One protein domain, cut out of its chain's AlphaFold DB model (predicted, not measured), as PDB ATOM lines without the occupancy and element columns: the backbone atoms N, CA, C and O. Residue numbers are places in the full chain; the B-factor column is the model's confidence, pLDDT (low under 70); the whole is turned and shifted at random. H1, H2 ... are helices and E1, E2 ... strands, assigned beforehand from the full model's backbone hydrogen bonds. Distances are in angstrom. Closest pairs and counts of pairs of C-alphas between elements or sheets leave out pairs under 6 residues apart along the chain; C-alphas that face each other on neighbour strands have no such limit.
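AT A GLANCE: This is residues 28 to 142, 153 to 199 and 214 to 240 of the 348 residues of an uncharacterized protein of Stieleria maiorica (UniProt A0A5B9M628). The long hairpin of E2 and E3 is a spine with a lobe of parts at each end, and its tip turns aside where E2 bends at residue 57 and E3 at residue 69. At one end E1 pairs along the last part of E3, the hairpin E4 and E5 sits by the open end of the hairpin E2 and E3, and H1 lies loosely beside E1 and E5; toward the other end E6, E7, E8, E9 and E10 curl with parts of E2 and E3 into a small, nearly closed ring, with its gap between the edge strands E8 and E9. The printed part has 189 residues, with ten named strands and one named helix in the order E1 E2 E3 E4 E5 H1 E6 E7 E8 E9 E10, and its class is mostly strand. Eight strands make a branched, mixed sheet, in which E6 and E10 are parallel and the other neighbours antiparallel; E4 and E5 make a second, antiparallel one. The whole is loose, with a radius of gyration of the C-alphas of 22.0 A and spans of 67 by 47 by 32 A.

IN THESE COORDINATES: Start with E3, residues 64 to 94, the longest strand: find C-alpha 64 at (391.704, -203.296, 137.377), from where it runs 54.3 A to C-alpha 94 at (339.653, -207.255, 122.590). Its partner E2 is residues 42 to 61, 45.7 A long. E2 bends by 77 degrees at residue 57, and E3 by 102 degrees at residue 69. The printed part opens with E1, residues 28 to 33, at C-alpha 28 (339.946, -202.349, 120.791). Look next for E4 at residues 101 to 107 and E5 at residues 111 to 118, then for H1 at residues 126 to 138, 18.9 A long. Beyond the first cut come E6, residues 157 to 163, E7, residues 168 to 176 and 26.3 A long, and E8, residues 182 to 191 and 25.2 A long, which bends by 56 degrees at residue 185. Beyond the second cut are E9, residues 218 to 223, and E10, residues 226 to 231, ending at C-alpha 231 (368.308, -184.837, 159.531).

HOW THE PARTS SIT: Begin with the hairpin of E2 and E3, where N 50 and O 80 are 2.8 A apart, within hydrogen-bond range. E3 has E1 and E6 on one side and E2 on the other side. Beside its residues 89 to 94 you find E1, with N 30 and O 92 at 2.9 A; beside 73 to 78 you find E6, with N 77 and O 158 at 2.7 A. On the other side of E2 from E3, E7 pairs through N 53 and O 168 at 2.8 A. E7 forms a hairpin with E8, with N 171 and O 188 at 2.8 A. E10 is parallel to E6, with N 227 and O 161 at 2.8 A, and forms a hairpin with E9, with N 221 and O 228 at 2.9 A. E8 and E9, both edge strands, have 8 pairs of C-alphas within 8 A, the closest those of Trp 187 and Gly 219 at 5.7 A. The hairpin of E4 and E5 has N 105 and O 114 at 2.8 A; the closest C-alphas of E5 and E2 are those of Asn 111 and Tyr 45, 5.9 A apart. H1 only grazes the branched sheet, is near E1 and E5, and is apart from E4; 8 of its 9 O i to N i+4 pairs are within hydrogen-bond range.

THE WHOLE: The two C-alphas farthest apart, those of Leu 97 and Asn 224, are 67.9 A apart, and the branched sheet is twisted. Residues 143 to 152 are not printed, with 11.7 A from C-alpha 142 to C-alpha 153; residues 200 to 213 are not printed either, with 24.0 A from C-alpha 199 to C-alpha 214. Of the links that are printed whole, none is long. The mean pLDDT of the printed part is 73.6; look for values under 70 at residues 57 to 71 and 117 to 142, among others, with a mean of 49 in H1.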
ATOM      1  N   ARG A  28     339.672-203.486 119.910       83.00
ATOM      2  CA  ARG A  28     339.946-202.349 120.791       83.00
ATOM      3  C   ARG A  28     340.964-202.716 121.851       83.00
ATOM      4  O   ARG A  28     340.795-203.690 122.578       83.00
ATOM      5  N   VAL A  29     341.967-201.858 121.975       86.25
ATOM      6  CA  VAL A  29     342.922-201.855 123.080       86.25
ATOM      7  C   VAL A  29     342.473-200.787 124.062       86.25
ATOM      8  O   VAL A  29     342.213-199.645 123.673       86.25
ATOM      9  N   ARG A  30     342.323-201.146 125.334       87.88
ATOM     10  CA  ARG A  30     342.033-200.191 126.405       87.88
ATOM     11  C   ARG A  30     343.133-200.279 127.440       87.88
ATOM     12  O   ARG A  30     343.385-201.354 127.969       87.88
ATOM     13  N   VAL A  31     343.728-199.135 127.742       91.56
ATOM     14  CA  VAL A  31     344.613-198.993 128.893       91.56
ATOM     15  C   VAL A  31     343.810-198.376 130.024       91.56
ATOM     16  O   VAL A  31     343.138-197.361 129.825       91.56
ATOM     17  N   ARG A  32     343.830-199.014 131.192       91.94
ATOM     18  CA  ARG A  32     343.152-198.538 132.401       91.94
ATOM     19  C   ARG A  32     344.199-198.246 133.462       91.94
ATOM     20  O   ARG A  32     345.081-199.066 133.677       91.94
ATOM     21  N   GLN A  33     344.101-197.085 134.098       93.38
ATOM     22  CA  GLN A  33     344.903-196.747 135.273       93.38
ATOM     23  C   GLN A  33     344.203-197.283 136.527       93.38
ATOM     24  O   GLN A  33     342.975-197.216 136.597       93.38
ATOM     25  N   ALA A  34     344.975-197.784 137.495       90.06
ATOM     26  CA  ALA A  34     344.498-198.341 138.763       90.06
ATOM     27  C   ALA A  34     343.383-199.401 138.583       90.06
ATOM     28  O   ALA A  34     342.247-199.202 139.027       90.06
ATOM     29  N   PRO A  35     343.669-200.516 137.881       91.94
ATOM     30  CA  PRO A  35     342.685-201.563 137.630       91.94
ATOM     31  C   PRO A  35     342.185-202.207 138.934       91.94
ATOM     32  O   PRO A  35     342.968-202.654 139.771       91.94
ATOM     33  N   GLY A  36     340.860-202.309 139.086       92.19
ATOM     34  CA  GLY A  36     340.240-202.986 140.230       92.19
ATOM     35  C   GLY A  36     340.528-204.498 140.266       92.19
ATOM     36  O   GLY A  36     341.054-205.044 139.296       92.19
ATOM     37  N   PRO A  37     340.171-205.207 141.353       93.44
ATOM     38  CA  PRO A  37     340.456-206.639 141.516       93.44
ATOM     39  C   PRO A  37     339.900-207.530 140.394       93.44
ATOM     40  O   PRO A  37     340.533-208.513 140.026       93.44
ATOM     41  N   ASP A  38     338.762-207.146 139.812       95.06
ATOM     42  CA  ASP A  38     338.075-207.905 138.759       95.06
ATOM     43  C   ASP A  38     338.575-207.584 137.335       95.06
ATOM     44  O   ASP A  38     337.998-208.041 136.346       95.06
ATOM     45  N   ASP A  39     339.615-206.755 137.192       93.88
ATOM     46  CA  ASP A  39     340.156-206.421 135.877       93.88
ATOM     47  C   ASP A  39     340.943-207.596 135.283       93.88
ATOM     48  O   ASP A  39     341.877-208.118 135.895       93.88
ATOM     49  N   THR A  40     340.562-207.986 134.066       93.69
ATOM     50  CA  THR A  40     341.133-209.123 133.330       93.69
ATOM     51  C   THR A  40     342.257-208.720 132.373       93.69
ATOM     52  O   THR A  40     342.713-209.553 131.589       93.69
ATOM     53  N   GLY A  41     342.652-207.444 132.352       93.06
ATOM     54  CA  GLY A  41     343.727-206.960 131.497       93.06
ATOM     55  C   GLY A  41     345.103-207.416 131.981       93.06
ATOM     56  O   GLY A  41     345.300-207.768 133.145       93.06
ATOM     57  N   ILE A  42     346.087-207.373 131.085       93.81
ATOM     58  CA  ILE A  42     347.487-207.630 131.436       93.81
ATOM     59  C   ILE A  42     347.986-206.445 132.260       93.81
ATOM     60  O   ILE A  42     348.028-205.321 131.756       93.81
ATOM     61  N   ARG A  43     348.340-206.695 133.521       94.56
ATOM     62  CA  ARG A  43     348.806-205.671 134.461       94.56
ATOM     63  C   ARG A  43     350.283-205.356 134.242       94.56
ATOM     64  O   ARG A  43     351.080-206.255 133.987       94.56
ATOM     65  N   TYR A  44     350.638-204.085 134.357       93.56
ATOM     66  CA  TYR A  44     352.014-203.600 134.321       93.56
ATOM     67  C   TYR A  44     352.147-202.354 135.201       93.56
ATOM     68  O   TYR A  44     351.155-201.712 135.548       93.56
ATOM     69  N   TYR A  45     353.379-202.001 135.551       91.19
ATOM     70  CA  TYR A  45     353.680-200.857 136.410       91.19
ATOM     71  C   TYR A  45     354.631-199.909 135.700       91.19
ATOM     72  O   TYR A  45     355.473-200.333 134.902       91.19
ATOM     73  N   ARG A  46     354.533-198.611 135.997       86.56
ATOM     74  CA  ARG A  46     355.535-197.670 135.490       86.56
ATOM     75  C   ARG A  46     356.858-197.845 136.238       86.56
ATOM     76  O   ARG A  46     356.851-197.999 137.459       86.56
ATOM     77  N   PRO A  47     357.999-197.800 135.533       86.25
ATOM     78  CA  PRO A  47     359.296-197.823 136.183       86.25
ATOM     79  C   PRO A  47     359.516-196.519 136.947       86.25
ATOM     80  O   PRO A  47     359.343-195.425 136.403       86.25
ATOM     81  N   LYS A  48     359.953-196.641 138.197       85.06
ATOM     82  CA  LYS A  48     360.353-195.524 139.047       85.06
ATOM     83  C   LYS A  48     361.817-195.670 139.445       85.06
ATOM     84  O   LYS A  48     362.235-196.768 139.810       85.06
ATOM     85  N   PRO A  49     362.610-194.590 139.347       86.94
ATOM     86  CA  PRO A  49     364.014-194.628 139.714       86.94
ATOM     87  C   PRO A  49     364.185-194.644 141.236       86.94
ATOM     88  O   PRO A  49     363.630-193.801 141.946       86.94
ATOM     89  N   TYR A  50     365.028-195.551 141.711       88.31
ATOM     90  CA  TYR A  50     365.494-195.639 143.089       88.31
ATOM     91  C   TYR A  50     367.013-195.575 143.119       88.31
ATOM     92  O   TYR A  50     367.698-196.098 142.240       88.31
ATOM     93  N   LEU A  51     367.547-194.940 144.153       90.31
ATOM     94  CA  LEU A  51     368.970-194.977 144.430       90.31
ATOM     95  C   LEU A  51     369.245-196.173 145.338       90.31
ATOM     96  O   LEU A  51     368.764-196.215 146.467       90.31
ATOM     97  N   ARG A  52     369.996-197.154 144.854       91.75
ATOM     98  CA  ARG A  52     370.446-198.301 145.637       91.75
ATOM     99  C   ARG A  52     371.817-197.995 146.214       91.75
ATOM    100  O   ARG A  52     372.738-197.654 145.480       91.75
ATOM    101  N   VAL A  53     371.936-198.112 147.528       91.38
ATOM    102  CA  VAL A  53     373.183-197.937 148.272       91.38
ATOM    103  C   VAL A  53     373.581-199.286 148.852       91.38
ATOM    104  O   VAL A  53     372.799-199.910 149.563       91.38
ATOM    105  N   GLU A  54     374.794-199.728 148.551       91.19
ATOM    106  CA  GLU A  54     375.382-201.003 148.972       91.19
ATOM    107  C   GLU A  54     376.732-200.779 149.657       91.19
ATOM    108  O   GLU A  54     377.374-199.764 149.383       91.19
ATOM    109  N   PRO A  55     377.231-201.719 150.480       89.25
ATOM    110  CA  PRO A  55     378.621-201.690 150.924       89.25
ATOM    111  C   PRO A  55     379.586-201.566 149.739       89.25
ATOM    112  O   PRO A  55     379.501-202.302 148.749       89.25
ATOM    113  N   GLY A  56     380.524-200.633 149.834       76.69
ATOM    114  CA  GLY A  56     381.576-200.429 148.851       76.69
ATOM    115  C   GLY A  56     382.686-201.456 149.055       76.69
ATOM    116  O   GLY A  56     383.586-201.255 149.861       76.69
ATOM    117  N   GLY A  57     382.642-202.564 148.314       60.66
ATOM    118  CA  GLY A  57     383.716-203.573 148.285       60.66
ATOM    119  C   GLY A  57     384.589-203.531 147.029       60.66
ATOM    120  O   GLY A  57     385.293-204.482 146.709       60.66
ATOM    121  N   SER A  58     384.493-202.494 146.202       53.88
ATOM    122  CA  SER A  58     385.237-202.472 144.938       53.88
ATOM    123  C   SER A  58     385.601-201.051 144.564       53.88
ATOM    124  O   SER A  58     384.802-200.331 143.972       53.88
ATOM    125  N   VAL A  59     386.822-200.647 144.904       50.84
ATOM    126  CA  VAL A  59     387.422-199.448 144.323       50.84
ATOM    127  C   VAL A  59     387.869-199.821 142.911       50.84
ATOM    128  O   VAL A  59     388.755-200.656 142.729       50.84
ATOM    129  N   VAL A  60     387.229-199.242 141.896       48.78
ATOM    130  CA  VAL A  60     387.709-199.351 140.514       48.78
ATOM    131  C   VAL A  60     388.840-198.344 140.351       48.78
ATOM    132  O   VAL A  60     388.614-197.184 140.014       48.78
ATOM    133  N   THR A  61     390.069-198.780 140.612       45.97
ATOM    134  CA  THR A  61     391.265-197.988 140.314       45.97
ATOM    135  C   THR A  61     391.809-198.434 138.956       45.97
ATOM    136  O   THR A  61     392.230-199.577 138.806       45.97
ATOM    137  N   GLN A  62     391.781-197.539 137.962       45.19
ATOM    138  CA  GLN A  62     392.515-197.654 136.688       45.19
ATOM    139  C   GLN A  62     392.447-199.036 136.000       45.19
ATOM    140  O   GLN A  62     393.450-199.733 135.868       45.19
ATOM    141  N   GLY A  63     391.256-199.452 135.558       46.91
ATOM    142  CA  GLY A  63     391.113-200.617 134.670       46.91
ATOM    143  C   GLY A  63     391.368-201.985 135.314       46.91
ATOM    144  O   GLY A  63     391.282-203.002 134.631       46.91
ATOM    145  N   LYS A  64     391.625-202.044 136.625       38.62
ATOM    146  CA  LYS A  64     391.704-203.296 137.377       38.62
ATOM    147  C   LYS A  64     390.613-203.298 138.441       38.62
ATOM    148  O   LYS A  64     390.665-202.533 139.401       38.62
ATOM    149  N   VAL A  65     389.608-204.156 138.265       47.31
ATOM    150  CA  VAL A  65     388.622-204.439 139.315       47.31
ATOM    151  C   VAL A  65     389.347-205.229 140.402       47.31
ATOM    152  O   VAL A  65     389.407-206.455 140.374       47.31
ATOM    153  N   SER A  66     389.980-204.522 141.334       48.00
ATOM    154  CA  SER A  66     390.476-205.129 142.562       48.00
ATOM    155  C   SER A  66     389.301-205.238 143.523       48.00
ATOM    156  O   SER A  66     389.021-204.326 144.300       48.00
ATOM    157  N   THR A  67     388.601-206.369 143.444       47.56
ATOM    158  CA  THR A  67     387.655-206.808 144.469       47.56
ATOM    159  C   THR A  67     388.427-206.900 145.777       47.56
ATOM    160  O   THR A  67     389.229-207.810 145.983       47.56
ATOM    161  N   THR A  68     388.260-205.899 146.627       49.19
ATOM    162  CA  THR A  68     388.790-205.913 147.985       49.19
ATOM    163  C   THR A  68     387.638-206.226 148.920       49.19
ATOM    164  O   THR A  68     386.470-206.045 148.588       49.19
ATOM    165  N   THR A  69     387.957-206.793 150.073       58.78
ATOM    166  CA  THR A  69     387.002-207.045 151.149       58.78
ATOM    167  C   THR A  69     386.105-205.812 151.355       58.78
ATOM    168  O   THR A  69     386.640-204.702 151.313       58.78
ATOM    169  N   PRO A  70     384.777-205.969 151.533       63.56
ATOM    170  CA  PRO A  70     383.876-204.857 151.829       63.56
ATOM    171  C   PRO A  70     384.486-203.943 152.893       63.56
ATOM    172  O   PRO A  70     384.877-204.424 153.956       63.56
ATOM    173  N   SER A  71     384.633-202.659 152.569       66.38
ATOM    174  CA  SER A  71     385.086-201.649 153.520       66.38
ATOM    175  C   SER A  71     383.866-200.959 154.113       66.38
ATOM    176  O   SER A  71     382.974-200.545 153.372       66.38
ATOM    177  N   ASP A  72     383.853-200.794 155.433       76.38
ATOM    178  CA  ASP A  72     382.820-200.032 156.142       76.38
ATOM    179  C   ASP A  72     382.905-198.518 155.849       76.38
ATOM    180  O   ASP A  72     382.003-197.762 156.206       76.38
ATOM    181  N   GLU A  73     383.973-198.059 155.186       80.31
ATOM    182  CA  GLU A  73     384.219-196.642 154.879       80.31
ATOM    183  C   GLU A  73     383.627-196.197 153.537       80.31
ATOM    184  O   GLU A  73     383.530-194.998 153.269       80.31
ATOM    185  N   PHE A  74     383.249-197.141 152.671       83.56
ATOM    186  CA  PHE A  74     382.766-196.846 151.326       83.56
ATOM    187  C   PHE A  74     381.388-197.438 151.092       83.56
ATOM    188  O   PHE A  74     381.055-198.524 151.563       83.56
ATOM    189  N   VAL A  75     380.603-196.753 150.270       88.50
ATOM    190  CA  VAL A  75     379.350-197.279 149.731       88.50
ATOM    191  C   VAL A  75     379.340-197.157 148.222       88.50
ATOM    192  O   VAL A  75     379.879-196.207 147.647       88.50
ATOM    193  N   ALA A  76     378.719-198.133 147.574       86.12
ATOM    194  CA  ALA A  76     378.431-198.092 146.162       86.12
ATOM    195  C   ALA A  76     376.981-197.667 145.932       86.12
ATOM    196  O   ALA A  76     376.058-198.224 146.516       86.12
ATOM    197  N   ILE A  77     376.796-196.684 145.067       86.69
ATOM    198  CA  ILE A  77     375.529-196.065 144.722       86.69
ATOM    199  C   ILE A  77     375.210-196.428 143.279       86.69
ATOM    200  O   ILE A  77     376.033-196.200 142.394       86.69
ATOM    201  N   SER A  78     374.024-196.953 143.019       86.69
ATOM    202  CA  SER A  78     373.542-197.237 141.671       86.69
ATOM    203  C   SER A  78     372.096-196.776 141.500       86.69
ATOM    204  O   SER A  78     371.342-196.665 142.464       86.69
ATOM    205  N   LEU A  79     371.710-196.455 140.264       85.19
ATOM    206  CA  LEU A  79     370.330-196.110 139.929       85.19
ATOM    207  C   LEU A  79     369.602-197.356 139.425       85.19
ATOM    208  O   LEU A  79     369.954-197.874 138.371       85.19
ATOM    209  N   GLU A  80     368.578-197.810 140.137       86.44
ATOM    210  CA  GLU A  80     367.787-198.988 139.774       86.44
ATOM    211  C   GLU A  80     366.341-198.585 139.475       86.44
ATOM    212  O   GLU A  80     365.757-197.761 140.179       86.44
ATOM    213  N   TYR A  81     365.762-199.135 138.408       86.81
ATOM    214  CA  TYR A  81     364.372-198.877 138.039       86.81
ATOM    215  C   TYR A  81     363.506-200.035 138.504       86.81
ATOM    216  O   TYR A  81     363.702-201.172 138.086       86.81
ATOM    217  N   LEU A  82     362.535-199.722 139.350       88.44
ATOM    218  CA  LEU A  82     361.670-200.697 139.998       88.44
ATOM    219  C   LEU A  82     360.191-200.346 139.761       88.44
ATOM    220  O   LEU A  82     359.891-199.181 139.473       88.44
ATOM    221  N   PRO A  83     359.264-201.313 139.882       87.12
ATOM    222  CA  PRO A  83     357.844-201.059 139.676       87.12
ATOM    223  C   PRO A  83     357.287-200.033 140.673       87.12
ATOM    224  O   PRO A  83     357.482-200.142 141.885       87.12
ATOM    225  N   ASP A  84     356.572-199.033 140.160       86.56
ATOM    226  CA  ASP A  84     355.778-198.105 140.963       86.56
ATOM    227  C   ASP A  84     354.361-198.647 141.150       86.56
ATOM    228  O   ASP A  84     353.506-198.504 140.278       86.56
ATOM    229  N   PHE A  85     354.105-199.250 142.309       86.00
ATOM    230  CA  PHE A  85     352.798-199.815 142.653       86.00
ATOM    231  C   PHE A  85     351.678-198.771 142.764       86.00
ATOM    232  O   PHE A  85     350.508-199.138 142.715       86.00
ATOM    233  N   SER A  86     352.006-197.479 142.888       81.75
ATOM    234  CA  SER A  86     351.000-196.410 142.829       81.75
ATOM    235  C   SER A  86     350.560-196.077 141.399       81.75
ATOM    236  O   SER A  86     349.503-195.484 141.199       81.75
ATOM    237  N   GLU A  87     351.341-196.509 140.408       85.06
ATOM    238  CA  GLU A  87     351.130-196.291 138.978       85.06
ATOM    239  C   GLU A  87     350.937-197.648 138.274       85.06
ATOM    240  O   GLU A  87     351.656-198.001 137.332       85.06
ATOM    241  N   GLU A  88     349.968-198.428 138.768       90.94
ATOM    242  CA  GLU A  88     349.506-199.673 138.144       90.94
ATOM    243  C   GLU A  88     348.580-199.380 136.956       90.94
ATOM    244  O   GLU A  88     347.668-198.548 137.026       90.94
ATOM    245  N   TYR A  89     348.775-200.120 135.869       92.50
ATOM    246  CA  TYR A  89     347.950-200.063 134.672       92.50
ATOM    247  C   TYR A  89     347.570-201.468 134.211       92.50
ATOM    248  O   TYR A  89     348.289-202.430 134.467       92.50
ATOM    249  N   SER A  90     346.466-201.593 133.473       95.44
ATOM    250  CA  SER A  90     346.132-202.816 132.743       95.44
ATOM    251  C   SER A  90     345.864-202.558 131.267       95.44
ATOM    252  O   SER A  90     345.322-201.516 130.888       95.44
ATOM    253  N   ILE A  91     346.247-203.521 130.426       92.19
ATOM    254  CA  ILE A  91     345.950-203.546 128.993       92.19
ATOM    255  C   ILE A  91     344.888-204.616 128.738       92.19
ATOM    256  O   ILE A  91     345.154-205.813 128.836       92.19
ATOM    257  N   ASP A  92     343.681-204.178 128.390       91.75
ATOM    258  CA  ASP A  92     342.576-205.027 127.936       91.75
ATOM    259  C   ASP A  92     342.559-205.012 126.403       91.75
ATOM    260  O   ASP A  92     342.318-203.973 125.774       91.75
ATOM    261  N   VAL A  93     342.872-206.159 125.803       89.19
ATOM    262  CA  VAL A  93     342.909-206.349 124.354       89.19
ATOM    263  C   VAL A  93     341.691-207.163 123.951       89.19
ATOM    264  O   VAL A  93     341.584-208.342 124.278       89.19
ATOM    265  N   ARG A  94     340.786-206.549 123.188       86.12
ATOM    266  CA  ARG A  94     339.653-207.255 122.590       86.12
ATOM    267  C   ARG A  94     339.923-207.493 121.107       86.12
ATOM    268  O   ARG A  94     339.877-206.517 120.351       86.12
ATOM    269  N   PRO A  95     340.200-208.740 120.680       77.31
ATOM    270  CA  PRO A  95     340.202-209.077 119.265       77.31
ATOM    271  C   PRO A  95     338.777-208.877 118.731       77.31
ATOM    272  O   PRO A  95     337.807-209.303 119.356       77.31
ATOM    273  N   GLY A  96     338.640-208.142 117.629       79.62
ATOM    274  CA  GLY A  96     337.347-207.908 116.989       79.62
ATOM    275  C   GLY A  96     336.854-209.129 116.205       79.62
ATOM    276  O   GLY A  96     337.270-210.258 116.454       79.62
ATOM    277  N   LEU A  97     335.997-208.903 115.204       73.25
ATOM    278  CA  LEU A  97     335.681-209.895 114.161       73.25
ATOM    279  C   LEU A  97     336.918-210.137 113.268       73.25
ATOM    280  O   LEU A  97     337.014-209.612 112.165       73.25
ATOM    281  N   GLY A  98     337.897-210.885 113.777       72.94
ATOM    282  CA  GLY A  98     339.139-211.222 113.081       72.94
ATOM    283  C   GLY A  98     340.197-211.805 114.020       72.94
ATOM    284  O   GLY A  98     340.071-211.746 115.243       72.94
ATOM    285  N   THR A  99     341.258-212.373 113.451       67.75
ATOM    286  CA  THR A  99     342.445-212.788 114.208       67.75
ATOM    287  C   THR A  99     343.297-211.558 114.502       67.75
ATOM    288  O   THR A  99     343.865-210.975 113.582       67.75
ATOM    289  N   ALA A 100     343.379-211.146 115.767       69.44
ATOM    290  CA  ALA A 100     344.333-210.132 116.205       69.44
ATOM    291  C   ALA A 100     345.437-210.818 117.011       69.44
ATOM    292  O   ALA A 100     345.177-211.339 118.098       69.44
ATOM    293  N   ASN A 101     346.659-210.809 116.482       74.56
ATOM    294  CA  ASN A 101     347.829-211.281 117.211       74.56
ATOM    295  C   ASN A 101     348.429-210.089 117.953       74.56
ATOM    296  O   ASN A 101     349.104-209.242 117.367       74.56
ATOM    297  N   VAL A 102     348.137-210.006 119.249       77.44
ATOM    298  CA  VAL A 102     348.718-208.997 120.136       77.44
ATOM    299  C   VAL A 102     349.708-209.679 121.062       77.44
ATOM    300  O   VAL A 102     349.330-210.514 121.878       77.44
ATOM    301  N   SER A 103     350.976-209.309 120.932       82.81
ATOM    302  CA  SER A 103     352.052-209.746 121.811       82.81
ATOM    303  C   SER A 103     352.474-208.578 122.699       82.81
ATOM    304  O   SER A 103     352.859-207.513 122.214       82.81
ATOM    305  N   VAL A 104     352.359-208.767 124.012       84.06
ATOM    306  CA  VAL A 104     352.789-207.800 125.027       84.06
ATOM    307  C   VAL A 104     354.137-208.264 125.563       84.06
ATOM    308  O   VAL A 104     354.226-209.325 126.177       84.06
ATOM    309  N   GLY A 105     355.187-207.482 125.326       85.88
ATOM    310  CA  GLY A 105     356.504-207.713 125.900       85.88
ATOM    311  C   GLY A 105     356.620-207.023 127.248       85.88
ATOM    312  O   GLY A 105     356.578-205.792 127.329       85.88
ATOM    313  N   LEU A 106     356.783-207.825 128.297       85.38
ATOM    314  CA  LEU A 106     357.125-207.350 129.630       85.38
ATOM    315  C   LEU A 106     358.569-207.736 129.945       85.38
ATOM    316  O   LEU A 106     358.958-208.892 129.784       85.38
ATOM    317  N   THR A 107     359.346-206.783 130.442       79.56
ATOM    318  CA  THR A 107     360.645-207.044 131.063       79.56
ATOM    319  C   THR A 107     360.437-207.248 132.559       79.56
ATOM    320  O   THR A 107     359.670-206.519 133.193       79.56
ATOM    321  N   ASP A 108     361.054-208.302 133.095       81.94
ATOM    322  CA  ASP A 108     360.945-208.729 134.496       81.94
ATOM    323  C   ASP A 108     359.501-208.973 134.978       81.94
ATOM    324  O   ASP A 108     359.213-208.968 136.172       81.94
ATOM    325  N   GLY A 109     358.569-209.195 134.044       85.94
ATOM    326  CA  GLY A 109     357.162-209.484 134.330       85.94
ATOM    327  C   GLY A 109     356.313-208.282 134.761       85.94
ATOM    328  O   GLY A 109     355.126-208.464 135.018       85.94
ATOM    329  N   TRP A 110     356.871-207.067 134.820       84.50
ATOM    330  CA  TRP A 110     356.148-205.874 135.289       84.50
ATOM    331  C   TRP A 110     356.342-204.630 134.412       84.50
ATOM    332  O   TRP A 110     355.462-203.768 134.398       84.50
ATOM    333  N   ASN A 111     357.465-204.512 133.695       83.50
ATOM    334  CA  ASN A 111     357.796-203.328 132.905       83.50
ATOM    335  C   ASN A 111     357.375-203.523 131.448       83.50
ATOM    336  O   ASN A 111     357.925-204.381 130.760       83.50
ATOM    337  N   LEU A 112     356.432-202.723 130.957       83.75
ATOM    338  CA  LEU A 112     356.006-202.787 129.560       83.75
ATOM    339  C   LEU A 112     357.111-202.263 128.631       83.75
ATOM    340  O   LEU A 112     357.346-201.057 128.564       83.75
ATOM    341  N   THR A 113     357.761-203.162 127.888       79.94
ATOM    342  CA  THR A 113     358.848-202.814 126.955       79.94
ATOM    343  C   THR A 113     358.457-202.921 125.492       79.94
ATOM    344  O   THR A 113     359.034-202.217 124.665       79.94
ATOM    345  N   SER A 114     357.455-203.733 125.148       78.00
ATOM    346  CA  SER A 114     356.889-203.731 123.799       78.00
ATOM    347  C   SER A 114     355.402-204.081 123.775       78.00
ATOM    348  O   SER A 114     354.877-204.781 124.638       78.00
ATOM    349  N   LEU A 115     354.710-203.570 122.758       76.50
ATOM    350  CA  LEU A 115     353.337-203.926 122.423       76.50
ATOM    351  C   LEU A 115     353.287-204.121 120.907       76.50
ATOM    352  O   LEU A 115     353.162-203.155 120.157       76.50
ATOM    353  N   ASN A 116     353.427-205.365 120.461       71.38
ATOM    354  CA  ASN A 116     353.368-205.721 119.050       71.38
ATOM    355  C   ASN A 116     351.934-206.119 118.707       71.38
ATOM    356  O   ASN A 116     351.375-207.025 119.325       71.38
ATOM    357  N   GLN A 117     351.332-205.440 117.735       59.78
ATOM    358  CA  GLN A 117     350.025-205.812 117.201       59.78
ATOM    359  C   GLN A 117     350.142-206.016 115.703       59.78
ATOM    360  O   GLN A 117     350.318-205.058 114.955       59.78
ATOM    361  N   GLU A 118     350.023-207.266 115.271       54.75
ATOM    362  CA  GLU A 118     349.772-207.574 113.870       54.75
ATOM    363  C   GLU A 118     348.262-207.469 113.659       54.75
ATOM    364  O   GLU A 118     347.489-208.378 113.974       54.75
ATOM    365  N   LEU A 119     347.840-206.292 113.199       51.88
ATOM    366  CA  LEU A 119     346.494-206.063 112.695       51.88
ATOM    367  C   LEU A 119     346.568-206.160 111.174       51.88
ATOM    368  O   LEU A 119     347.422-205.517 110.564       51.88
ATOM    369  N   ASP A 120     345.695-206.970 110.573       45.81
ATOM    370  CA  ASP A 120     345.584-207.045 109.119       45.81
ATOM    371  C   ASP A 120     345.407-205.621 108.560       45.81
ATOM    372  O   ASP A 120     344.554-204.854 109.016       45.81
ATOM    373  N   SER A 121     346.298-205.256 107.641       40.59
ATOM    374  CA  SER A 121     346.700-203.901 107.220       40.59
ATOM    375  C   SER A 121     345.611-202.994 106.621       40.59
ATOM    376  O   SER A 121     345.917-201.950 106.058       40.59
ATOM    377  N   GLN A 122     344.333-203.355 106.733       46.97
ATOM    378  CA  GLN A 122     343.209-202.621 106.144       46.97
ATOM    379  C   GLN A 122     342.506-201.646 107.104       46.97
ATOM    380  O   GLN A 122     341.515-201.028 106.720       46.97
ATOM    381  N   PHE A 123     342.998-201.462 108.334       47.16
ATOM    382  CA  PHE A 123     342.402-200.539 109.313       47.16
ATOM    383  C   PHE A 123     343.409-199.486 109.810       47.16
ATOM    384  O   PHE A 123     343.916-199.561 110.931       47.16
ATOM    385  N   ASP A 124     343.644-198.460 108.983       47.97
ATOM    386  CA  ASP A 124     344.546-197.318 109.240       47.97
ATOM    387  C   ASP A 124     344.213-196.498 110.510       47.97
ATOM    388  O   ASP A 124     345.044-195.738 111.015       47.97
ATOM    389  N   GLU A 125     343.013-196.642 111.078       55.31
ATOM    390  CA  GLU A 125     342.571-195.843 112.231       55.31
ATOM    391  C   GLU A 125     343.154-196.306 113.581       55.31
ATOM    392  O   GLU A 125     343.329-195.481 114.481       55.31
ATOM    393  N   ASN A 126     343.541-197.579 113.731       46.16
ATOM    394  CA  ASN A 126     344.025-198.117 115.015       46.16
ATOM    395  C   ASN A 126     345.496-197.775 115.320       46.16
ATOM    396  O   ASN A 126     345.892-197.730 116.487       46.16
ATOM    397  N   VAL A 127     346.295-197.448 114.297       51.44
ATOM    398  CA  VAL A 127     347.717-197.081 114.445       51.44
ATOM    399  C   VAL A 127     347.890-195.803 115.283       51.44
ATOM    400  O   VAL A 127     348.847-195.683 116.051       51.44
ATOM    401  N   LYS A 128     346.935-194.861 115.217       54.09
ATOM    402  CA  LYS A 128     346.987-193.598 115.983       54.09
ATOM    403  C   LYS A 128     346.884-193.807 117.496       54.09
ATOM    404  O   LYS A 128     347.623-193.170 118.240       54.09
ATOM    405  N   ALA A 129     346.034-194.726 117.956       48.00
ATOM    406  CA  ALA A 129     345.856-194.992 119.386       48.00
ATOM    407  C   ALA A 129     347.111-195.618 120.026       48.00
ATOM    408  O   ALA A 129     347.438-195.325 121.176       48.00
ATOM    409  N   ILE A 130     347.846-196.433 119.264       49.19
ATOM    410  CA  ILE A 130     349.115-197.036 119.696       49.19
ATOM    411  C   ILE A 130     350.222-195.973 119.745       49.19
ATOM    412  O   ILE A 130     350.994-195.931 120.703       49.19
ATOM    413  N   ALA A 131     350.266-195.066 118.764       50.88
ATOM    414  CA  ALA A 131     351.220-193.957 118.755       50.88
ATOM    415  C   ALA A 131     351.016-192.995 119.939       50.88
ATOM    416  O   ALA A 131     351.991-192.511 120.514       50.88
ATOM    417  N   ASP A 132     349.770-192.740 120.339       53.56
ATOM    418  CA  ASP A 132     349.470-191.890 121.495       53.56
ATOM    419  C   ASP A 132     349.770-192.590 122.831       53.56
ATOM    420  O   ASP A 132     350.256-191.942 123.761       53.56
ATOM    421  N   LEU A 133     349.609-193.919 122.917       49.59
ATOM    422  CA  LEU A 133     350.044-194.708 124.076       49.59
ATOM    423  C   LEU A 133     351.576-194.748 124.207       49.59
ATOM    424  O   LEU A 133     352.105-194.547 125.302       49.59
ATOM    425  N   ALA A 134     352.296-194.930 123.096       49.62
ATOM    426  CA  ALA A 134     353.756-194.858 123.068       49.62
ATOM    427  C   ALA A 134     354.259-193.472 123.510       49.62
ATOM    428  O   ALA A 134     355.211-193.379 124.283       49.62
ATOM    429  N   LYS A 135     353.582-192.387 123.106       49.09
ATOM    430  CA  LYS A 135     353.899-191.017 123.554       49.09
ATOM    431  C   LYS A 135     353.592-190.782 125.036       49.09
ATOM    432  O   LYS A 135     354.388-190.134 125.714       49.09
ATOM    433  N   ALA A 136     352.479-191.304 125.551       51.00
ATOM    434  CA  ALA A 136     352.108-191.169 126.961       51.00
ATOM    435  C   ALA A 136     353.035-191.976 127.895       51.00
ATOM    436  O   ALA A 136     353.367-191.510 128.985       51.00
ATOM    437  N   GLY A 137     353.510-193.147 127.452       42.22
ATOM    438  CA  GLY A 137     354.478-193.975 128.182       42.22
ATOM    439  C   GLY A 137     355.916-193.443 128.132       42.22
ATOM    440  O   GLY A 137     356.607-193.456 129.153       42.22
ATOM    441  N   ALA A 138     356.348-192.910 126.981       41.09
ATOM    442  CA  ALA A 138     357.717-192.433 126.748       41.09
ATOM    443  C   ALA A 138     358.003-191.009 127.264       41.09
ATOM    444  O   ALA A 138     359.164-190.614 127.355       41.09
ATOM    445  N   GLY A 139     356.979-190.233 127.643       35.34
ATOM    446  CA  GLY A 139     357.109-188.817 128.030       35.34
ATOM    447  C   GLY A 139     357.903-188.512 129.313       35.34
ATOM    448  O   GLY A 139     358.051-187.344 129.660       35.34
ATOM    449  N   PHE A 140     358.415-189.525 130.021       36.66
ATOM    450  CA  PHE A 140     359.271-189.359 131.208       36.66
ATOM    451  C   PHE A 140     360.597-190.128 131.137       36.66
ATOM    452  O   PHE A 140     361.326-190.170 132.128       36.66
ATOM    453  N   ILE A 141     360.948-190.698 129.982       39.12
ATOM    454  CA  ILE A 141     362.296-191.233 129.780       39.12
ATOM    455  C   ILE A 141     363.211-190.018 129.565       39.12
ATOM    456  O   ILE A 141     362.957-189.250 128.630       39.12
ATOM    457  N   PRO A 142     364.228-189.768 130.418       34.25
ATOM    458  CA  PRO A 142     365.162-188.676 130.190       34.25
ATOM    459  C   PRO A 142     365.748-188.848 128.792       34.25
ATOM    460  O   PRO A 142     366.228-189.917 128.425       34.25
ATOM    461  N   GLY A 153     369.727-200.151 130.903       43.91
ATOM    462  CA  GLY A 153     370.238-199.075 131.726       43.91
ATOM    463  C   GLY A 153     371.596-199.521 132.212       43.91
ATOM    464  O   GLY A 153     371.681-200.410 133.051       43.91
ATOM    465  N   SER A 154     372.660-198.953 131.649       42.50
ATOM    466  CA  SER A 154     373.980-199.096 132.227       42.50
ATOM    467  C   SER A 154     373.879-198.453 133.601       42.50
ATOM    468  O   SER A 154     373.828-197.232 133.747       42.50
ATOM    469  N   THR A 155     373.705-199.297 134.613       55.88
ATOM    470  CA  THR A 155     373.554-198.908 136.004       55.88
ATOM    471  C   THR A 155     374.871-198.258 136.397       55.88
ATOM    472  O   THR A 155     375.829-198.942 136.757       55.88
ATOM    473  N   GLN A 156     374.979-196.940 136.226       62.25
ATOM    474  CA  GLN A 156     376.186-196.221 136.602       62.25
ATOM    475  C   GLN A 156     376.358-196.408 138.108       62.25
ATOM    476  O   GLN A 156     375.516-195.982 138.899       62.25
ATOM    477  N   LYS A 157     377.406-197.148 138.473       71.81
ATOM    478  CA  LYS A 157     377.753-197.470 139.851       71.81
ATOM    479  C   LYS A 157     378.850-196.511 140.288       71.81
ATOM    480  O   LYS A 157     379.932-196.496 139.705       71.81
ATOM    481  N   PHE A 158     378.567-195.713 141.303       77.06
ATOM    482  CA  PHE A 158     379.498-194.754 141.887       77.06
ATOM    483  C   PHE A 158     379.942-195.272 143.245       77.06
ATOM    484  O   PHE A 158     379.104-195.704 144.022       77.06
ATOM    485  N   VAL A 159     381.232-195.227 143.556       79.56
ATOM    486  CA  VAL A 159     381.727-195.579 144.894       79.56
ATOM    487  C   VAL A 159     382.187-194.306 145.576       79.56
ATOM    488  O   VAL A 159     382.980-193.556 145.009       79.56
ATOM    489  N   VAL A 160     381.664-194.045 146.771       82.94
ATOM    490  CA  VAL A 160     381.979-192.846 147.553       82.94
ATOM    491  C   VAL A 160     382.311-193.228 148.987       82.94
ATOM    492  O   VAL A 160     381.772-194.203 149.511       82.94
ATOM    493  N   ALA A 161     383.188-192.451 149.623       84.06
ATOM    494  CA  ALA A 161     383.383-192.548 151.062       84.06
ATOM    495  C   ALA A 161     382.083-192.140 151.766       84.06
ATOM    496  O   ALA A 161     381.461-191.142 151.383       84.06
ATOM    497  N   ALA A 162     381.659-192.894 152.774       87.75
ATOM    498  CA  ALA A 162     380.426-192.623 153.494       87.75
ATOM    499  C   ALA A 162     380.523-192.980 154.976       87.75
ATOM    500  O   ALA A 162     381.241-193.890 155.371       87.75
ATOM    501  N   THR A 163     379.756-192.273 155.804       89.12
ATOM    502  CA  THR A 163     379.581-192.606 157.219       89.12
ATOM    503  C   THR A 163     378.120-192.457 157.624       89.12
ATOM    504  O   THR A 163     377.443-191.505 157.230       89.12
ATOM    505  N   ASN A 164     377.618-193.417 158.405       89.50
ATOM    506  CA  ASN A 164     376.232-193.470 158.880       89.50
ATOM    507  C   ASN A 164     375.171-193.420 157.766       89.50
ATOM    508  O   ASN A 164     374.074-192.926 158.000       89.50
ATOM    509  N   VAL A 165     375.474-193.904 156.558       90.62
ATOM    510  CA  VAL A 165     374.492-194.001 155.468       90.62
ATOM    511  C   VAL A 165     373.847-195.387 155.493       90.62
ATOM    512  O   VAL A 165     374.558-196.375 155.294       90.62
ATOM    513  N   PRO A 166     372.525-195.499 155.721       91.50
ATOM    514  CA  PRO A 166     371.836-196.780 155.644       91.50
ATOM    515  C   PRO A 166     372.004-197.450 154.275       91.50
ATOM    516  O   PRO A 166     371.839-196.827 153.226       91.50
ATOM    517  N   ILE A 167     372.301-198.741 154.283       91.50
ATOM    518  CA  ILE A 167     372.336-199.561 153.073       91.50
ATOM    519  C   ILE A 167     370.894-199.889 152.677       91.50
ATOM    520  O   ILE A 167     370.083-200.225 153.536       91.50
ATOM    521  N   GLY A 168     370.575-199.816 151.388       91.44
ATOM    522  CA  GLY A 168     369.254-200.140 150.853       91.44
ATOM    523  C   GLY A 168     368.825-199.179 149.753       91.44
ATOM    524  O   GLY A 168     369.647-198.509 149.128       91.44
ATOM    525  N   TYR A 169     367.523-199.120 149.504       89.94
ATOM    526  CA  TYR A 169     366.942-198.235 148.510       89.94
ATOM    527  C   TYR A 169     366.576-196.883 149.103       89.94
ATOM    528  O   TYR A 169     366.169-196.751 150.263       89.94
ATOM    529  N   TYR A 170     366.673-195.878 148.244       88.94
ATOM    530  CA  TYR A 170     366.211-194.534 148.492       88.94
ATOM    531  C   TYR A 170     365.332-194.066 147.341       88.94
ATOM    532  O   TYR A 170     365.615-194.293 146.165       88.94
ATOM    533  N   GLU A 171     364.279-193.349 147.692       85.38
ATOM    534  CA  GLU A 171     363.335-192.758 146.759       85.38
ATOM    535  C   GLU A 171     363.602-191.260 146.607       85.38
ATOM    536  O   GLU A 171     363.833-190.560 147.596       85.38
ATOM    537  N   SER A 172     363.547-190.746 145.379       80.81
ATOM    538  CA  SER A 172     363.671-189.305 145.138       80.81
ATOM    539  C   SER A 172     362.471-188.535 145.709       80.81
ATOM    540  O   SER A 172     361.317-188.847 145.421       80.81
ATOM    541  N   VAL A 173     362.734-187.494 146.502       76.31
ATOM    542  CA  VAL A 173     361.705-186.593 147.036       76.31
ATOM    543  C   VAL A 173     361.622-185.373 146.131       76.31
ATOM    544  O   VAL A 173     362.459-184.472 146.197       76.31
ATOM    545  N   ILE A 174     360.618-185.345 145.257       77.06
ATOM    546  CA  ILE A 174     360.392-184.252 144.308       77.06
ATOM    547  C   ILE A 174     359.149-183.476 144.739       77.06
ATOM    548  O   ILE A 174     358.071-184.045 144.879       77.06
ATOM    549  N   SER A 175     359.278-182.162 144.901       76.00
ATOM    550  CA  SER A 175     358.147-181.274 145.200       76.00
ATOM    551  C   SER A 175     358.231-180.000 144.356       76.00
ATOM    552  O   SER A 175     359.193-179.798 143.612       76.00
ATOM    553  N   LYS A 176     357.211-179.146 144.411       77.25
ATOM    554  CA  LYS A 176     357.231-177.825 143.771       77.25
ATOM    555  C   LYS A 176     357.786-176.792 144.753       77.25
ATOM    556  O   LYS A 176     357.492-176.858 145.940       77.25
ATOM    557  N   ASP A 177     358.619-175.873 144.280       71.50
ATOM    558  CA  ASP A 177     359.034-174.702 145.061       71.50
ATOM    559  C   ASP A 177     357.898-173.669 145.169       71.50
ATOM    560  O   ASP A 177     356.829-173.833 144.575       71.50
ATOM    561  N   ALA A 178     358.131-172.585 145.916       76.25
ATOM    562  CA  ALA A 178     357.173-171.482 146.053       76.25
ATOM    563  C   ALA A 178     356.776-170.845 144.701       76.25
ATOM    564  O   ALA A 178     355.726-170.215 144.598       76.25
ATOM    565  N   CYS A 179     357.578-171.044 143.650       86.88
ATOM    566  CA  CYS A 179     357.321-170.582 142.287       86.88
ATOM    567  C   CYS A 179     356.631-171.650 141.412       86.88
ATOM    568  O   CYS A 179     356.503-171.464 140.201       86.88
ATOM    569  N   GLY A 180     356.225-172.789 141.983       80.38
ATOM    570  CA  GLY A 180     355.577-173.893 141.277       80.38
ATOM    571  C   GLY A 180     356.520-174.788 140.461       80.38
ATOM    572  O   GLY A 180     356.043-175.702 139.780       80.38
ATOM    573  N   LYS A 181     357.841-174.571 140.512       74.00
ATOM    574  CA  LYS A 181     358.829-175.357 139.755       74.00
ATOM    575  C   LYS A 181     359.167-176.641 140.501       74.00
ATOM    576  O   LYS A 181     359.472-176.604 141.689       74.00
ATOM    577  N   LYS A 182     359.150-177.783 139.804       72.69
ATOM    578  CA  LYS A 182     359.574-179.065 140.385       72.69
ATOM    579  C   LYS A 182     361.068-179.019 140.719       72.69
ATOM    580  O   LYS A 182     361.872-178.651 139.866       72.69
ATOM    581  N   ARG A 183     361.429-179.420 141.936       72.50
ATOM    582  CA  ARG A 183     362.810-179.570 142.406       72.50
ATOM    583  C   ARG A 183     362.969-180.895 143.138       72.50
ATOM    584  O   ARG A 183     362.033-181.359 143.789       72.50
ATOM    585  N   LEU A 184     364.157-181.481 143.026       72.75
ATOM    586  CA  LEU A 184     364.588-182.576 143.886       72.75
ATOM    587  C   LEU A 184     364.998-181.980 145.237       72.75
ATOM    588  O   LEU A 184     365.923-181.174 145.289       72.75
ATOM    589  N   TYR A 185     364.300-182.358 146.303       68.31
ATOM    590  CA  TYR A 185     364.584-181.919 147.673       68.31
ATOM    591  C   TYR A 185     365.506-182.881 148.419       68.31
ATOM    592  O   TYR A 185     366.093-182.511 149.430       68.31
ATOM    593  N   GLY A 186     365.656-184.108 147.924       73.69
ATOM    594  CA  GLY A 186     366.550-185.094 148.508       73.69
ATOM    595  C   GLY A 186     366.111-186.512 148.197       73.69
ATOM    596  O   GLY A 186     365.391-186.764 147.230       73.69
ATOM    597  N   TRP A 187     366.551-187.428 149.048       80.38
ATOM    598  CA  TRP A 187     366.306-188.856 148.927       80.38
ATOM    599  C   TRP A 187     365.805-189.392 150.266       80.38
ATOM    600  O   TRP A 187     366.428-189.140 151.296       80.38
ATOM    601  N   ARG A 188     364.694-190.130 150.247       81.19
ATOM    602  CA  ARG A 188     364.092-190.780 151.417       81.19
ATOM    603  C   ARG A 188     364.530-192.237 151.467       81.19
ATOM    604  O   ARG A 188     364.302-192.958 150.504       81.19
ATOM    605  N   TYR A 189     365.113-192.674 152.579       85.25
ATOM    606  CA  TYR A 189     365.440-194.086 152.794       85.25
ATOM    607  C   TYR A 189     364.162-194.923 152.941       85.25
ATOM    608  O   TYR A 189     363.275-194.560 153.713       85.25
ATOM    609  N   ILE A 190     364.078-196.034 152.209       83.12
ATOM    610  CA  ILE A 190     362.917-196.945 152.208       83.12
ATOM    611  C   ILE A 190     363.299-198.397 152.550       83.12
ATOM    612  O   ILE A 190     362.451-199.286 152.526       83.12
ATOM    613  N   GLY A 191     364.564-198.655 152.901       86.44
ATOM    614  CA  GLY A 191     365.037-199.990 153.268       86.44
ATOM    615  C   GLY A 191     365.311-200.905 152.077       86.44
ATOM    616  O   GLY A 191     365.512-200.460 150.952       86.44
ATOM    617  N   PHE A 192     365.345-202.213 152.329       84.25
ATOM    618  CA  PHE A 192     365.616-203.238 151.309       84.25
ATOM    619  C   PHE A 192     364.363-203.720 150.569       84.25
ATOM    620  O   PHE A 192     364.469-204.447 149.586       84.25
ATOM    621  N   LEU A 193     363.181-203.330 151.051       75.69
ATOM    622  CA  LEU A 193     361.891-203.756 150.521       75.69
ATOM    623  C   LEU A 193     361.091-202.523 150.090       75.69
ATOM    624  O   LEU A 193     360.171-202.117 150.805       75.69
ATOM    625  N   PRO A 194     361.400-201.943 148.914       60.81
ATOM    626  CA  PRO A 194     360.701-200.760 148.410       60.81
ATOM    627  C   PRO A 194     359.194-200.994 148.209       60.81
ATOM    628  O   PRO A 194     358.440-200.040 148.056       60.81
ATOM    629  N   PHE A 195     358.751-202.256 148.236       66.25
ATOM    630  CA  PHE A 195     357.376-202.670 147.968       66.25
ATOM    631  C   PHE A 195     356.660-203.287 149.168       66.25
ATOM    632  O   PHE A 195     355.594-203.863 148.980       66.25
ATOM    633  N   SER A 196     357.238-203.261 150.379       53.69
ATOM    634  CA  SER A 196     356.583-203.920 151.516       53.69
ATOM    635  C   SER A 196     355.227-203.252 151.817       53.69
ATOM    636  O   SER A 196     355.196-202.082 152.200       53.69
ATOM    637  N   PRO A 197     354.095-203.972 151.671       42.25
ATOM    638  CA  PRO A 197     352.753-203.453 151.916       42.25
ATOM    639  C   PRO A 197     352.415-203.532 153.411       42.25
ATOM    640  O   PRO A 197     351.270-203.791 153.783       42.25
ATOM    641  N   CYS A 198     353.410-203.368 154.292       36.06
ATOM    642  CA  CYS A 198     353.113-203.171 155.704       36.06
ATOM    643  C   CYS A 198     352.199-201.948 155.797       36.06
ATOM    644  O   CYS A 198     352.474-200.963 155.105       36.06
ATOM    645  N   PRO A 199     351.114-202.005 156.590       37.56
ATOM    646  CA  PRO A 199     350.115-200.956 156.631       37.56
ATOM    647  C   PRO A 199     350.763-199.686 157.176       37.56
ATOM    648  O   PRO A 199     350.770-199.411 158.370       37.56
ATOM    649  N   PRO A 214     360.852-180.922 165.325       55.50
ATOM    650  CA  PRO A 214     361.883-181.642 164.578       55.50
ATOM    651  C   PRO A 214     361.290-182.355 163.357       55.50
ATOM    652  O   PRO A 214     360.354-183.140 163.485       55.50
ATOM    653  N   SER A 215     361.850-182.118 162.168       60.69
ATOM    654  CA  SER A 215     361.515-182.960 161.025       60.69
ATOM    655  C   SER A 215     362.246-184.286 161.221       60.69
ATOM    656  O   SER A 215     363.480-184.298 161.274       60.69
ATOM    657  N   ASP A 216     361.514-185.394 161.288       65.56
ATOM    658  CA  ASP A 216     362.077-186.754 161.222       65.56
ATOM    659  C   ASP A 216     362.513-187.124 159.791       65.56
ATOM    660  O   ASP A 216     362.785-188.279 159.472       65.56
ATOM    661  N   LEU A 217     362.575-186.132 158.898       68.00
ATOM    662  CA  LEU A 217     363.102-186.282 157.556       68.00
ATOM    663  C   LEU A 217     364.622-186.268 157.607       68.00
ATOM    664  O   LEU A 217     365.235-185.360 158.165       68.00
ATOM    665  N   PHE A 218     365.217-187.260 156.965       77.00
ATOM    666  CA  PHE A 218     366.649-187.361 156.760       77.00
ATOM    667  C   PHE A 218     366.953-187.260 155.267       77.00
ATOM    668  O   PHE A 218     366.132-187.623 154.423       77.00
ATOM    669  N   GLY A 219     368.141-186.767 154.950       78.19
ATOM    670  CA  GLY A 219     368.660-186.662 153.600       78.19
ATOM    671  C   GLY A 219     370.126-187.071 153.552       78.19
ATOM    672  O   GLY A 219     370.850-187.000 154.548       78.19
ATOM    673  N   MET A 220     370.563-187.499 152.372       84.56
ATOM    674  CA  MET A 220     371.981-187.718 152.099       84.56
ATOM    675  C   MET A 220     372.640-186.396 151.716       84.56
ATOM    676  O   MET A 220     372.163-185.694 150.823       84.56
ATOM    677  N   VAL A 221     373.751-186.075 152.371       84.69
ATOM    678  CA  VAL A 221     374.562-184.890 152.087       84.69
ATOM    679  C   VAL A 221     376.037-185.234 152.089       84.69
ATOM    680  O   VAL A 221     376.491-186.069 152.868       84.69
ATOM    681  N   PHE A 222     376.794-184.556 151.235       82.81
ATOM    682  CA  PHE A 222     378.247-184.606 151.284       82.81
ATOM    683  C   PHE A 222     378.755-183.555 152.265       82.81
ATOM    684  O   PHE A 222     378.466-182.364 152.118       82.81
ATOM    685  N   ASP A 223     379.507-184.013 153.256       81.12
ATOM    686  CA  ASP A 223     380.199-183.192 154.239       81.12
ATOM    687  C   ASP A 223     381.695-183.496 154.130       81.12
ATOM    688  O   ASP A 223     382.115-184.636 154.324       81.12
ATOM    689  N   ASN A 224     382.485-182.502 153.716       80.50
ATOM    690  CA  ASN A 224     383.924-182.652 153.463       80.50
ATOM    691  C   ASN A 224     384.285-183.849 152.553       80.50
ATOM    692  O   ASN A 224     385.265-184.551 152.783       80.50
ATOM    693  N   GLY A 225     383.476-184.104 151.519       76.44
ATOM    694  CA  GLY A 225     383.694-185.203 150.566       76.44
ATOM    695  C   GLY A 225     383.241-186.586 151.047       76.44
ATOM    696  O   GLY A 225     383.299-187.535 150.268       76.44
ATOM    697  N   VAL A 226     382.731-186.704 152.276       81.69
ATOM    698  CA  VAL A 226     382.149-187.938 152.818       81.69
ATOM    699  C   VAL A 226     380.629-187.841 152.758       81.69
ATOM    700  O   VAL A 226     380.031-186.866 153.220       81.69
ATOM    701  N   MET A 227     379.979-188.844 152.175       86.75
ATOM    702  CA  MET A 227     378.523-188.913 152.157       86.75
ATOM    703  C   MET A 227     378.004-189.295 153.545       86.75
ATOM    704  O   MET A 227     378.436-190.273 154.146       86.75
ATOM    705  N   THR A 228     377.053-188.526 154.056       89.38
ATOM    706  CA  THR A 228     376.464-188.720 155.381       89.38
ATOM    707  C   THR A 228     374.949-188.666 155.304       89.38
ATOM    708  O   THR A 228     374.386-187.965 154.461       89.38
ATOM    709  N   PHE A 229     374.276-189.402 156.185       88.81
ATOM    710  CA  PHE A 229     372.829-189.325 156.349       88.81
ATOM    711  C   PHE A 229     372.521-188.429 157.547       88.81
ATOM    712  O   PHE A 229     372.867-188.752 158.684       88.81
ATOM    713  N   LYS A 230     371.919-187.266 157.293       86.12
ATOM    714  CA  LYS A 230     371.628-186.254 158.317       86.12
ATOM    715  C   LYS A 230     370.155-185.892 158.305       86.12
ATOM    716  O   LYS A 230     369.494-185.993 157.276       86.12
ATOM    717  N   ARG A 231     369.645-185.439 159.449       81.88
ATOM    718  CA  ARG A 231     368.308-184.837 159.531       81.88
ATOM    719  C   ARG A 231     368.264-183.579 158.665       81.88
ATOM    720  O   ARG A 231     369.255-182.854 158.609       81.88
ATOM    721  N   LEU A 232     367.144-183.331 157.989       76.00
ATOM    722  CA  LEU A 232     366.994-182.219 157.047       76.00
ATOM    723  C   LEU A 232     367.217-180.856 157.715       76.00
ATOM    724  O   LEU A 232     367.851-179.994 157.123       76.00
ATOM    725  N   ASP A 233     366.769-180.695 158.960       77.44
ATOM    726  CA  ASP A 233     366.977-179.491 159.777       77.44
ATOM    727  C   ASP A 233     368.430-179.303 160.248       77.44
ATOM    728  O   ASP A 233     368.831-178.197 160.604       77.44
ATOM    729  N   ALA A 234     369.235-180.366 160.230       82.12
ATOM    730  CA  ALA A 234     370.665-180.327 160.518       82.12
ATOM    731  C   ALA A 234     371.524-180.095 159.259       82.12
ATOM    732  O   ALA A 234     372.749-179.987 159.365       82.12
ATOM    733  N   ILE A 235     370.914-180.045 158.068       79.38
ATOM    734  CA  ILE A 235     371.610-179.692 156.831       79.38
ATOM    735  C   ILE A 235     371.668-178.160 156.764       79.38
ATOM    736  O   ILE A 235     370.618-177.524 156.689       79.38
ATOM    737  N   PRO A 236     372.862-177.542 156.786       74.88
ATOM    738  CA  PRO A 236     372.962-176.092 156.711       74.88
ATOM    739  C   PRO A 236     372.344-175.583 155.402       74.88
ATOM    740  O   PRO A 236     372.736-176.008 154.315       74.88
ATOM    741  N   GLU A 237     371.387-174.656 155.512       69.12
ATOM    742  CA  GLU A 237     370.772-173.980 154.357       69.12
ATOM    743  C   GLU A 237     371.759-173.063 153.632       69.12
ATOM    744  O   GLU A 237     371.591-172.766 152.448       69.12
ATOM    745  N   ILE A 238     372.786-172.596 154.349       69.31
ATOM    746  CA  ILE A 238     373.817-171.742 153.781       69.31
ATOM    747  C   ILE A 238     374.517-172.565 152.710       69.31
ATOM    748  O   ILE A 238     375.158-173.574 153.011       69.31
ATOM    749  N   ALA A 239     374.369-172.119 151.460       59.59
ATOM    750  CA  ALA A 239     375.138-172.641 150.352       59.59
ATOM    751  C   ALA A 239     376.599-172.588 150.777       59.59
ATOM    752  O   ALA A 239     377.155-171.509 150.973       59.59
ATOM    753  N   ASP A 240     377.182-173.756 151.001       56.97
ATOM    754  CA  ASP A 240     378.566-173.854 151.394       56.97
ATOM    755  C   ASP A 240     379.403-173.366 150.210       56.97
ATOM    756  O   ASP A 240     379.652-174.092 149.248       56.97
TER     757      ASP A 240